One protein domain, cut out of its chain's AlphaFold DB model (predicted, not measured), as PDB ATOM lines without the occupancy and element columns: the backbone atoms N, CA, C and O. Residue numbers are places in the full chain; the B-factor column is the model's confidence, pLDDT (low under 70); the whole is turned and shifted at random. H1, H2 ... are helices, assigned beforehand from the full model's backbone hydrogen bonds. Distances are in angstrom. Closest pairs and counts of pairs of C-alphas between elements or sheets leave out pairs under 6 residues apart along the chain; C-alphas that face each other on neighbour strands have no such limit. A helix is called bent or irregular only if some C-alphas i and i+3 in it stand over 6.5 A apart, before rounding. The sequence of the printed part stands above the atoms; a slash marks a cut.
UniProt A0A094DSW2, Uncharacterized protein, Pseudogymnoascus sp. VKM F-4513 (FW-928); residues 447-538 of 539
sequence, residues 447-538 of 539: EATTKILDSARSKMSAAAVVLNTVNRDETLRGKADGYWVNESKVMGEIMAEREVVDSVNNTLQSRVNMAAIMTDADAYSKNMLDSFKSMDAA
ATOM      1  N   GLU A 447     129.705 116.817 122.292       88.19
ATOM      2  CA  GLU A 447     129.019 116.956 121.005       88.19
ATOM      3  C   GLU A 447     128.583 118.404 120.725       88.19
ATOM      4  O   GLU A 447     128.771 118.937 119.629       88.19
ATOM      5  N   ALA A 448     128.040 119.096 121.730       84.06
ATOM      6  CA  ALA A 448     127.683 120.502 121.585       84.06
ATOM      7  C   ALA A 448     128.921 121.375 121.313       84.06
ATOM      8  O   ALA A 448     128.885 122.253 120.447       84.06
ATOM      9  N   THR A 449     130.026 121.136 122.027       88.31
ATOM     10  CA  THR A 449     131.278 121.876 121.812       88.31
ATOM     11  C   THR A 449     131.943 121.553 120.479       88.31
ATOM     12  O   THR A 449     132.412 122.479 119.817       88.31
ATOM     13  N   THR A 450     131.945 120.293 120.037       92.81
ATOM     14  CA  THR A 450     132.503 119.903 118.734       92.81
ATOM     15  C   THR A 450     131.699 120.520 117.602       92.81
ATOM     16  O   THR A 450     132.288 121.112 116.706       92.81
ATOM     17  N   LYS A 451     130.365 120.546 117.691       91.38
ATOM     18  CA  LYS A 451     129.516 121.210 116.690       91.38
ATOM     19  C   LYS A 451     129.798 122.710 116.564       91.38
ATOM     20  O   LYS A 451     129.798 123.259 115.458       91.38
ATOM     21  N   ILE A 452     130.046 123.391 117.687       91.81
ATOM     22  CA  ILE A 452     130.458 124.803 117.685       91.81
ATOM     23  C   ILE A 452     131.838 124.949 117.034       91.81
ATOM     24  O   ILE A 452     132.029 125.834 116.196       91.81
ATOM     25  N   LEU A 453     132.780 124.070 117.383       94.38
ATOM     26  CA  LEU A 453     134.134 124.075 116.836       94.38
ATOM     27  C   LEU A 453     134.147 123.807 115.323       94.38
ATOM     28  O   LEU A 453     134.837 124.515 114.595       94.38
ATOM     29  N   ASP A 454     133.338 122.875 114.828       92.75
ATOM     30  CA  ASP A 454     133.198 122.569 113.400       92.75
ATOM     31  C   ASP A 454     132.572 123.733 112.625       92.75
ATOM     32  O   ASP A 454     133.001 124.070 111.515       92.75
ATOM     33  N   SER A 455     131.592 124.422 113.219       92.62
ATOM     34  CA  SER A 455     131.043 125.652 112.639       92.62
ATOM     35  C   SER A 455     132.091 126.770 112.577       92.62
ATOM     36  O   SER A 455     132.167 127.496 111.586       92.62
ATOM     37  N   ALA A 456     132.943 126.902 113.597       92.88
ATOM     38  CA  ALA A 456     134.041 127.865 113.579       92.88
ATOM     39  C   ALA A 456     135.109 127.484 112.538       92.88
ATOM     40  O   ALA A 456     135.522 128.325 111.739       92.88
ATOM     41  N   ARG A 457     135.503 126.206 112.486       93.56
ATOM     42  CA  ARG A 457     136.473 125.663 111.527       93.56
ATOM     43  C   ARG A 457     136.007 125.844 110.086       93.56
ATOM     44  O   ARG A 457     136.791 126.294 109.254       93.56
ATOM     45  N   SER A 458     134.747 125.536 109.782       93.12
ATOM     46  CA  SER A 458     134.190 125.713 108.433       93.12
ATOM     47  C   SER A 458     134.190 127.179 107.998       93.12
ATOM     48  O   SER A 458     134.605 127.477 106.878       93.12
ATOM     49  N   LYS A 459     133.830 128.112 108.891       93.88
ATOM     50  CA  LYS A 459     133.908 129.558 108.620       93.88
ATOM     51  C   LYS A 459     135.343 130.040 108.398       93.88
ATOM     52  O   LYS A 459     135.581 130.790 107.456       93.88
ATOM     53  N   MET A 460     136.296 129.595 109.220       93.75
ATOM     54  CA  MET A 460     137.715 129.930 109.039       93.75
ATOM     55  C   MET A 460     138.267 129.377 107.724       93.75
ATOM     56  O   MET A 460     138.962 130.090 107.009       93.75
ATOM     57  N   SER A 461     137.917 128.138 107.371       92.56
ATOM     58  CA  SER A 461     138.303 127.530 106.094       92.56
ATOM     59  C   SER A 461     137.739 128.316 104.907       92.56
ATOM     60  O   SER A 461     138.480 128.669 103.993       92.56
ATOM     61  N   ALA A 462     136.455 128.686 104.949       93.69
ATOM     62  CA  ALA A 462     135.839 129.514 103.915       93.69
ATOM     63  C   ALA A 462     136.531 130.881 103.786       93.69
ATOM     64  O   ALA A 462     136.855 131.302 102.677       93.69
ATOM     65  N   ALA A 463     136.829 131.545 104.908       93.75
ATOM     66  CA  ALA A 463     137.568 132.805 104.909       93.75
ATOM     67  C   ALA A 463     138.978 132.645 104.316       93.75
ATOM     68  O   ALA A 463     139.398 133.466 103.504       93.75
ATOM     69  N   ALA A 464     139.686 131.566 104.658       92.69
ATOM     70  CA  ALA A 464     141.005 131.264 104.111       92.69
ATOM     71  C   ALA A 464     140.963 130.990 102.597       92.69
ATOM     72  O   ALA A 464     141.863 131.414 101.873       92.69
ATOM     73  N   VAL A 465     139.920 130.319 102.097       94.62
ATOM     74  CA  VAL A 465     139.705 130.111 100.654       94.62
ATOM     75  C   VAL A 465     139.425 131.434  99.949       94.62
ATOM     76  O   VAL A 465     139.997 131.679  98.887       94.62
ATOM     77  N   VAL A 466     138.599 132.308 100.530       93.31
ATOM     78  CA  VAL A 466     138.333 133.643  99.974       93.31
ATOM     79  C   VAL A 466     139.618 134.467  99.929       93.31
ATOM     80  O   VAL A 466     139.961 134.976  98.868       93.31
ATOM     81  N   LEU A 467     140.371 134.535 101.030       91.62
ATOM     82  CA  LEU A 467     141.650 135.251 101.095       91.62
ATOM     83  C   LEU A 467     142.659 134.716 100.074       91.62
ATOM     84  O   LEU A 467     143.284 135.497  99.362       91.62
ATOM     85  N   ASN A 468     142.786 133.392  99.947       93.06
ATOM     86  CA  ASN A 468     143.657 132.792  98.936       93.06
ATOM     87  C   ASN A 468     143.193 133.102  97.510       93.06
ATOM     88  O   ASN A 468     144.025 133.393  96.656       93.06
ATOM     89  N   THR A 469     141.887 133.053  97.245       93.75
ATOM     90  CA  THR A 469     141.317 133.383  95.929       93.75
ATOM     91  C   THR A 469     141.578 134.847  95.575       93.75
ATOM     92  O   THR A 469     142.077 135.124  94.489       93.75
ATOM     93  N   VAL A 470     141.329 135.771  96.510       93.88
ATOM     94  CA  VAL A 470     141.601 137.207  96.337       93.88
ATOM     95  C   VAL A 470     143.083 137.455  96.088       93.88
ATOM     96  O   VAL A 470     143.426 138.230  95.207       93.88
ATOM     97  N   ASN A 471     143.973 136.783  96.819       91.44
ATOM     98  CA  ASN A 471     145.405 137.002  96.649       91.44
ATOM     99  C   ASN A 471     145.943 136.384  95.344       91.44
ATOM    100  O   ASN A 471     146.879 136.909  94.746       91.44
ATOM    101  N   ARG A 472     145.355 135.283  94.861       91.94
ATOM    102  CA  ARG A 472     145.778 134.619  93.617       91.94
ATOM    103  C   ARG A 472     145.277 135.316  92.350       91.94
ATOM    104  O   ARG A 472     146.015 135.340  91.372       91.94
ATOM    105  N   ASP A 473     144.080 135.896  92.368       95.06
ATOM    106  CA  ASP A 473     143.505 136.618  91.228       95.06
ATOM    107  C   ASP A 473     143.948 138.091  91.225       95.06
ATOM    108  O   ASP A 473     143.695 138.836  92.170       95.06
ATOM    109  N   GLU A 474     144.610 138.527  90.153       92.56
ATOM    110  CA  GLU A 474     145.124 139.897  90.023       92.56
ATOM    111  C   GLU A 474     144.014 140.961  90.075       92.56
ATOM    112  O   GLU A 474     144.187 142.016  90.690       92.56
ATOM    113  N   THR A 475     142.845 140.676  89.495       94.31
ATOM    114  CA  THR A 475     141.717 141.617  89.449       94.31
ATOM    115  C   THR A 475     141.059 141.786  90.817       94.31
ATOM    116  O   THR A 475     140.679 142.898  91.193       94.31
ATOM    117  N   LEU A 476     140.934 140.697  91.585       93.12
ATOM    118  CA  LEU A 476     140.376 140.731  92.937       93.12
ATOM    119  C   LEU A 476     141.352 141.366  93.925       93.12
ATOM    120  O   LEU A 476     140.922 142.172  94.752       93.12
ATOM    121  N   ARG A 477     142.650 141.065  93.805       94.44
ATOM    122  CA  ARG A 477     143.702 141.694  94.612       94.44
ATOM    123  C   ARG A 477     143.710 143.207  94.424       94.44
ATOM    124  O   ARG A 477     143.608 143.936  95.403       94.44
ATOM    125  N   GLY A 478     143.691 143.678  93.174       92.38
ATOM    126  CA  GLY A 478     143.647 145.112  92.870       92.38
ATOM    127  C   GLY A 478     142.405 145.820  93.430       92.38
ATOM    128  O   GLY A 478     142.500 146.951  93.903       92.38
ATOM    129  N   LYS A 479     141.242 145.151  93.446       93.56
ATOM    130  CA  LYS A 479     140.026 145.681  94.091       93.56
ATOM    131  C   LYS A 479     140.137 145.729  95.614       93.56
ATOM    132  O   LYS A 479     139.672 146.698  96.207       93.56
ATOM    133  N   ALA A 480     140.717 144.705  96.239       92.31
ATOM    134  CA  ALA A 480     140.917 144.666  97.686       92.31
ATOM    135  C   ALA A 480     141.903 145.753  98.143       92.31
ATOM    136  O   ALA A 480     141.594 146.506  99.066       92.31
ATOM    137  N   ASP A 481     143.034 145.896  97.453       91.69
ATOM    138  CA  ASP A 481     144.018 146.950  97.727       91.69
ATOM    139  C   ASP A 481     143.404 148.339  97.505       91.69
ATOM    140  O   ASP A 481     143.520 149.224  98.356       91.69
ATOM    141  N   GLY A 482     142.671 148.518  96.401       93.06
ATOM    142  CA  GLY A 482     141.953 149.756  96.105       93.06
ATOM    143  C   GLY A 482     140.903 150.110  97.161       93.06
ATOM    144  O   GLY A 482     140.785 151.280  97.526       93.06
ATOM    145  N   TYR A 483     140.179 149.118  97.692       93.38
ATOM    146  CA  TYR A 483     139.246 149.314  98.802       93.38
ATOM    147  C   TYR A 483     139.964 149.848 100.043       93.38
ATOM    148  O   TYR A 483     139.558 150.884 100.557       93.38
ATOM    149  N   TRP A 484     141.051 149.210 100.490       92.12
ATOM    150  CA  TRP A 484     141.776 149.642 101.692       92.12
ATOM    151  C   TRP A 484     142.424 151.020 101.547       92.12
ATOM    152  O   TRP A 484     142.406 151.813 102.490       92.12
ATOM    153  N   VAL A 485     142.962 151.339 100.367       92.31
ATOM    154  CA  VAL A 485     143.492 152.679 100.071       92.31
ATOM    155  C   VAL A 485     142.374 153.723 100.111       92.31
ATOM    156  O   VAL A 485     142.552 154.788 100.703       92.31
ATOM    157  N   ASN A 486     141.217 153.422  99.515       94.62
ATOM    158  CA  ASN A 486     140.073 154.327  99.524       94.62
ATOM    159  C   ASN A 486     139.482 154.495 100.929       94.62
ATOM    160  O   ASN A 486     139.212 155.617 101.332       94.62
ATOM    161  N   GLU A 487     139.336 153.414 101.692       92.69
ATOM    162  CA  GLU A 487     138.872 153.436 103.083       92.69
ATOM    163  C   GLU A 487     139.808 154.279 103.956       92.69
ATOM    164  O   GLU A 487     139.346 155.145 104.687       92.69
ATOM    165  N   SER A 488     141.128 154.098 103.834       88.88
ATOM    166  CA  SER A 488     142.123 154.908 104.553       88.88
ATOM    167  C   SER A 488     142.003 156.394 104.207       88.88
ATOM    168  O   SER A 488     142.036 157.250 105.092       88.88
ATOM    169  N   LYS A 489     141.796 156.710 102.924       91.00
ATOM    170  CA  LYS A 489     141.591 158.084 102.464       91.00
ATOM    171  C   LYS A 489     140.294 158.683 103.017       91.00
ATOM    172  O   LYS A 489     140.340 159.751 103.613       91.00
ATOM    173  N   VAL A 490     139.169 157.984 102.863       92.62
ATOM    174  CA  VAL A 490     137.848 158.408 103.355       92.62
ATOM    175  C   VAL A 490     137.867 158.569 104.870       92.62
ATOM    176  O   VAL A 490     137.399 159.575 105.389       92.62
ATOM    177  N   MET A 491     138.453 157.617 105.594       86.81
ATOM    178  CA  MET A 491     138.537 157.686 107.046       86.81
ATOM    179  C   MET A 491     139.472 158.803 107.511       86.81
ATOM    180  O   MET A 491     139.190 159.456 108.512       86.81
ATOM    181  N   GLY A 492     140.548 159.076 106.768       89.00
ATOM    182  CA  GLY A 492     141.404 160.240 106.982       89.00
ATOM    183  C   GLY A 492     140.674 161.568 106.758       89.00
ATOM    184  O   GLY A 492     140.843 162.487 107.553       89.00
ATOM    185  N   GLU A 493     139.834 161.662 105.724       89.88
ATOM    186  CA  GLU A 493     138.990 162.835 105.449       89.88
ATOM    187  C   GLU A 493     137.929 163.034 106.545       89.88
ATOM    188  O   GLU A 493     137.804 164.132 107.084       89.88
ATOM    189  N   ILE A 494     137.237 161.966 106.954       88.00
ATOM    190  CA  ILE A 494     136.254 161.987 108.050       88.00
ATOM    191  C   ILE A 494     136.919 162.376 109.381       88.00
ATOM    192  O   ILE A 494     136.378 163.176 110.138       88.00
ATOM    193  N   MET A 495     138.113 161.854 109.672       85.50
ATOM    194  CA  MET A 495     138.880 162.206 110.876       85.50
ATOM    195  C   MET A 495     139.537 163.593 110.801       85.50
ATOM    196  O   MET A 495     140.051 164.069 111.811       85.50
ATOM    197  N   ALA A 496     139.532 164.261 109.646       86.69
ATOM    198  CA  ALA A 496     139.952 165.657 109.539       86.69
ATOM    199  C   ALA A 496     138.841 166.627 109.986       86.69
ATOM    200  O   ALA A 496     139.125 167.780 110.326       86.69
ATOM    201  N   GLU A 497     137.585 166.174 110.023       91.00
ATOM    202  CA  GLU A 497     136.469 166.964 110.530       91.00
ATOM    203  C   GLU A 497     136.531 167.082 112.055       91.00
ATOM    204  O   GLU A 497     136.488 166.103 112.805       91.00
ATOM    205  N   ARG A 498     136.597 168.326 112.533       83.19
ATOM    206  CA  ARG A 498     136.780 168.626 113.957       83.19
ATOM    207  C   ARG A 498     135.630 168.101 114.825       83.19
ATOM    208  O   ARG A 498     135.881 167.573 115.902       83.19
ATOM    209  N   GLU A 499     134.392 168.170 114.326       87.25
ATOM    210  CA  GLU A 499     133.213 167.631 115.023       87.25
ATOM    211  C   GLU A 499     133.287 166.110 115.222       87.25
ATOM    212  O   GLU A 499     132.888 165.602 116.273       87.25
ATOM    213  N   VAL A 500     133.832 165.375 114.248       86.38
ATOM    214  CA  VAL A 500     133.970 163.916 114.330       86.38
ATOM    215  C   VAL A 500     135.041 163.540 115.344       86.38
ATOM    216  O   VAL A 500     134.799 162.681 116.192       86.38
ATOM    217  N   VAL A 501     136.192 164.217 115.325       86.75
ATOM    218  CA  VAL A 501     137.270 163.990 116.301       86.75
ATOM    219  C   VAL A 501     136.787 164.262 117.724       86.75
ATOM    220  O   VAL A 501     137.010 163.438 118.615       86.75
ATOM    221  N   ASP A 502     136.075 165.369 117.940       85.56
ATOM    222  CA  ASP A 502     135.546 165.732 119.256       85.56
ATOM    223  C   ASP A 502     134.479 164.725 119.733       85.56
ATOM    224  O   ASP A 502     134.475 164.320 120.900       85.56
ATOM    225  N   SER A 503     133.626 164.236 118.826       85.00
ATOM    226  CA  SER A 503     132.629 163.191 119.103       85.00
ATOM    227  C   SER A 503     133.263 161.832 119.442       85.00
ATOM    228  O   SER A 503     132.876 161.176 120.419       85.00
ATOM    229  N   VAL A 504     134.282 161.414 118.684       83.44
ATOM    230  CA  VAL A 504     135.032 160.175 118.929       83.44
ATOM    231  C   VAL A 504     135.758 160.255 120.269       83.44
ATOM    232  O   VAL A 504     135.629 159.342 121.082       83.44
ATOM    233  N   ASN A 505     136.453 161.358 120.550       83.12
ATOM    234  CA  ASN A 505     137.190 161.539 121.800       83.12
ATOM    235  C   ASN A 505     136.245 161.558 123.016       83.12
ATOM    236  O   ASN A 505     136.511 160.909 124.026       83.12
ATOM    237  N   ASN A 506     135.076 162.196 122.893       84.88
ATOM    238  CA  ASN A 506     134.035 162.157 123.923       84.88
ATOM    239  C   ASN A 506     133.494 160.730 124.140       84.88
ATOM    240  O   ASN A 506     133.316 160.289 125.275       84.88
ATOM    241  N   THR A 507     133.286 159.957 123.071       82.06
ATOM    242  CA  THR A 507     132.826 158.559 123.166       82.06
ATOM    243  C   THR A 507     133.880 157.656 123.816       82.06
ATOM    244  O   THR A 507     133.543 156.831 124.670       82.06
ATOM    245  N   LEU A 508     135.155 157.853 123.469       80.06
ATOM    246  CA  LEU A 508     136.290 157.141 124.055       80.06
ATOM    247  C   LEU A 508     136.473 157.455 125.545       80.06
ATOM    248  O   LEU A 508     136.853 156.569 126.298       80.06
ATOM    249  N   GLN A 509     136.178 158.679 125.986       76.62
ATOM    250  CA  GLN A 509     136.288 159.063 127.399       76.62
ATOM    251  C   GLN A 509     135.059 158.678 128.235       76.62
ATOM    252  O   GLN A 509     135.198 158.370 129.418       76.62
ATOM    253  N   SER A 510     133.854 158.699 127.653       75.19
ATOM    254  CA  SER A 510     132.597 158.553 128.407       75.19
ATOM    255  C   SER A 510     131.959 157.162 128.345       75.19
ATOM    256  O   SER A 510     131.247 156.783 129.277       75.19
ATOM    257  N   ARG A 511     132.167 156.400 127.262       70.81
ATOM    258  CA  ARG A 511     131.446 155.135 127.008       70.81
ATOM    259  C   ARG A 511     132.343 153.920 126.807       70.81
ATOM    260  O   ARG A 511     131.848 152.800 126.915       70.81
ATOM    261  N   VAL A 512     133.629 154.115 126.522       71.50
ATOM    262  CA  VAL A 512     134.547 153.027 126.169       71.50
ATOM    263  C   VAL A 512     135.699 152.963 127.169       71.50
ATOM    264  O   VAL A 512     136.400 153.938 127.401       71.50
ATOM    265  N   ASN A 513     135.923 151.797 127.770       81.12
ATOM    266  CA  ASN A 513     137.051 151.598 128.675       81.12
ATOM    267  C   ASN A 513     138.313 151.248 127.869       81.12
ATOM    268  O   ASN A 513     138.583 150.075 127.610       81.12
ATOM    269  N   MET A 514     139.088 152.261 127.473       77.00
ATOM    270  CA  MET A 514     140.310 152.060 126.679       77.00
ATOM    271  C   MET A 514     141.361 151.187 127.369       77.00
ATOM    272  O   MET A 514     142.075 150.454 126.687       77.00
ATOM    273  N   ALA A 515     141.428 151.201 128.703       82.25
ATOM    274  CA  ALA A 515     142.346 150.339 129.444       82.25
ATOM    275  C   ALA A 515     141.977 148.855 129.288       82.25
ATOM    276  O   ALA A 515     142.859 148.019 129.101       82.25
ATOM    277  N   ALA A 516     140.680 148.529 129.300       81.69
ATOM    278  CA  ALA A 516     140.214 147.166 129.051       81.69
ATOM    279  C   ALA A 516     140.546 146.712 127.619       81.69
ATOM    280  O   ALA A 516     141.070 145.619 127.440       81.69
ATOM    281  N   ILE A 517     140.334 147.578 126.620       82.50
ATOM    282  CA  ILE A 517     140.644 147.269 125.213       82.50
ATOM    283  C   ILE A 517     142.145 147.051 125.001       82.50
ATOM    284  O   ILE A 517     142.530 146.088 124.343       82.50
ATOM    285  N   MET A 518     143.000 147.912 125.564       83.31
ATOM    286  CA  MET A 518     144.454 147.738 125.475       83.31
ATOM    287  C   MET A 518     144.913 146.441 126.145       83.31
ATOM    288  O   MET A 518     145.763 145.746 125.603       83.31
ATOM    289  N   THR A 519     144.314 146.086 127.285       87.94
ATOM    290  CA  THR A 519     144.642 144.841 127.994       87.94
ATOM    291  C   THR A 519     144.231 143.606 127.186       87.94
ATOM    292  O   THR A 519     145.008 142.658 127.084       87.94
ATOM    293  N   ASP A 520     143.045 143.620 126.570       82.81
ATOM    294  CA  ASP A 520     142.586 142.540 125.688       82.81
ATOM    295  C   ASP A 520     143.468 142.417 124.436       82.81
ATOM    296  O   ASP A 520     143.802 141.306 124.019       82.81
ATOM    297  N   ALA A 521     143.891 143.544 123.857       85.56
ATOM    298  CA  ALA A 521     144.792 143.563 122.707       85.56
ATOM    299  C   ALA A 521     146.183 142.992 123.048       85.56
ATOM    300  O   ALA A 521     146.715 142.189 122.280       85.56
ATOM    301  N   ASP A 522     146.745 143.345 124.209       86.81
ATOM    302  CA  ASP A 522     148.009 142.782 124.705       86.81
ATOM    303  C   ASP A 522     147.892 141.282 125.001       86.81
ATOM    304  O   ASP A 522     148.785 140.499 124.675       86.81
ATOM    305  N   ALA A 523     146.774 140.849 125.584       83.94
ATOM    306  CA  ALA A 523     146.520 139.432 125.817       83.94
ATOM    307  C   ALA A 523     146.425 138.658 124.493       83.94
ATOM    308  O   ALA A 523     146.997 137.575 124.363       83.94
ATOM    309  N   TYR A 524     145.741 139.218 123.493       83.56
ATOM    310  CA  TYR A 524     145.630 138.622 122.164       83.56
ATOM    311  C   TYR A 524     146.989 138.517 121.461       83.56
ATOM    312  O   TYR A 524     147.341 137.441 120.970       83.56
ATOM    313  N   SER A 525     147.777 139.597 121.453       84.00
ATOM    314  CA  SER A 525     149.099 139.623 120.814       84.00
ATOM    315  C   SER A 525     150.052 138.611 121.455       84.00
ATOM    316  O   SER A 525     150.730 137.856 120.755       84.00
ATOM    317  N   LYS A 526     150.036 138.524 122.788       86.00
ATOM    318  CA  LYS A 526     150.841 137.574 123.550       86.00
ATOM    319  C   LYS A 526     150.433 136.128 123.275       86.00
ATOM    320  O   LYS A 526     151.303 135.305 123.015       86.00
ATOM    321  N   ASN A 527     149.132 135.834 123.239       82.44
ATOM    322  CA  ASN A 527     148.627 134.501 122.903       82.44
ATOM    323  C   ASN A 527     149.002 134.080 121.474       82.44
ATOM    324  O   ASN A 527     149.370 132.927 121.257       82.44
ATOM    325  N   MET A 528     148.954 134.998 120.500       81.12
ATOM    326  CA  MET A 528     149.441 134.718 119.143       81.12
ATOM    327  C   MET A 528     150.941 134.410 119.134       81.12
ATOM    328  O   MET A 528     151.352 133.402 118.566       81.12
ATOM    329  N   LEU A 529     151.759 135.250 119.775       83.19
ATOM    330  CA  LEU A 529     153.213 135.068 119.837       83.19
ATOM    331  C   LEU A 529     153.611 133.760 120.529       83.19
ATOM    332  O   LEU A 529     154.516 133.069 120.063       83.19
ATOM    333  N   ASP A 530     152.932 133.400 121.616       80.06
ATOM    334  CA  ASP A 530     153.180 132.147 122.328       80.06
ATOM    335  C   ASP A 530     152.718 130.931 121.506       80.06
ATOM    336  O   ASP A 530     153.407 129.908 121.493       80.06
ATOM    337  N   SER A 531     151.629 131.053 120.734       75.56
ATOM    338  CA  SER A 531     151.218 130.020 119.775       75.56
ATOM    339  C   SER A 531     152.296 129.774 118.718       75.56
ATOM    340  O   SER A 531     152.617 128.617 118.450       75.56
ATOM    341  N   PHE A 532     152.905 130.822 118.157       76.00
ATOM    342  CA  PHE A 532     153.997 130.666 117.187       76.00
ATOM    343  C   PHE A 532     155.236 130.012 117.804       76.00
ATOM    344  O   PHE A 532     155.761 129.061 117.233       76.00
ATOM    345  N   LYS A 533     155.645 130.427 119.010       77.06
ATOM    346  CA  LYS A 533     156.760 129.783 119.729       77.06
ATOM    347  C   LYS A 533     156.511 128.301 119.998       77.06
ATOM    348  O   LYS A 533     157.443 127.506 119.946       77.06
ATOM    349  N   SER A 534     155.270 127.928 120.307       70.31
ATOM    350  CA  SER A 534     154.910 126.526 120.543       70.31
ATOM    351  C   SER A 534     154.941 125.680 119.266       70.31
ATOM    352  O   SER A 534     155.283 124.504 119.332       70.31
ATOM    353  N   MET A 535     154.634 126.278 118.109       65.00
ATOM    354  CA  MET A 535     154.726 125.618 116.806       65.00
ATOM    355  C   MET A 535     156.182 125.446 116.363       65.00
ATOM    356  O   MET A 535     156.535 124.367 115.902       65.00
ATOM    357  N   ASP A 536     157.029 126.456 116.581       66.19
ATOM    358  CA  ASP A 536     158.474 126.376 116.308       66.19
ATOM    359  C   ASP A 536     159.196 125.364 117.213       66.19
ATOM    360  O   ASP A 536     160.241 124.846 116.841       66.19
ATOM    361  N   ALA A 537     158.657 125.073 118.401       63.50
ATOM    362  CA  ALA A 537     159.195 124.053 119.304       63.50
ATOM    363  C   ALA A 537     158.701 122.625 118.995       63.50
ATOM    364  O   ALA A 537     159.231 121.667 119.559       63.50
ATOM    365  N   ALA A 538     157.660 122.484 118.168       51.66
ATOM    366  CA  ALA A 538     157.059 121.205 117.783       51.66
ATOM    367  C   ALA A 538     157.456 120.741 116.366       51.66
ATOM    368  O   ALA A 538     157.209 119.580 116.029       51.66
TER     369      ALA A 538
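This is residues 447 to 538 of the 539 residues of an uncharacterized protein of Pseudogymnoascus sp. VKM F-4513 (FW-928) (UniProt A0A094DSW2). Four helices follow one another end to end like the sides of a large open frame, with H1, the longest by residues, as one side and sharp corners between H1 and H2, H2 and H3, and H3 and H4. The middle is empty, no helices are packed side by side, and the frame does not close: the first and last printed C-alphas, of Glu 447 and Ala 538, are 28.5 A apart. The printed part has 92 residues, with four named helices in the order H1, H2, H3, H4 and no named strand; the class is all helix. The whole is extended, with a radius of gyration of the C-alphas of 19.4 A, and the C-alphas span 49 by 39 by 32 A.

H1 is residues 447 to 472, 36.6 A from first to last C-alpha; it begins with C-alpha 447 at (129.019, 116.956, 121.005). H2 is residues 474 to 494, 29.9 A long, with C-alpha 474 at (145.124, 139.897, 90.023). H3, residues 498 to 510, is 18.1 A long. H4, residues 514 to 536, is 33.1 A long and ends with C-alpha 536 at (158.474, 126.376, 116.308). No helix is bent or irregular.

H1 and H2 touch only at the corner by their link, through residues 469 to 471 of H1 and 476 to 480 of H2. Their closest C-alphas are those of Val 470 and Leu 476, 5.0 A apart. Their lines stand about perpendicular, at 81 degrees. H2 and H3 are close but not clearly touching; their closest C-alphas, of Ile 494 and Val 500, are 7.0 A apart. The two stand about perpendicular, at 88 degrees. H3 and H4 are also close but not clearly touching, and their closest C-alphas, of Leu 508 and Met 514, are 7.0 A apart. Their lines stand about perpendicular, at 81 degrees. H1 is apart from H3 and from H4, and H2 is apart from H4. In H1, H2, H3 and H4 every pair of backbone O i and N i+4 is within hydrogen-bond range.

The two C-alphas farthest apart are those of Glu 447 and Arg 498, 52.7 A. Residues 447 to 466, 481 to 494, 496 to 503 and 505 to 538 stand free. The printed part has no cut. The links H1 to H2, H2 to H3 and H3 to H4 are tight, with 1, 3 and 3 residues. The mean pLDDT of the printed part is 86.4, and residues 535 to 538 are under 70, where the model's confidence is low.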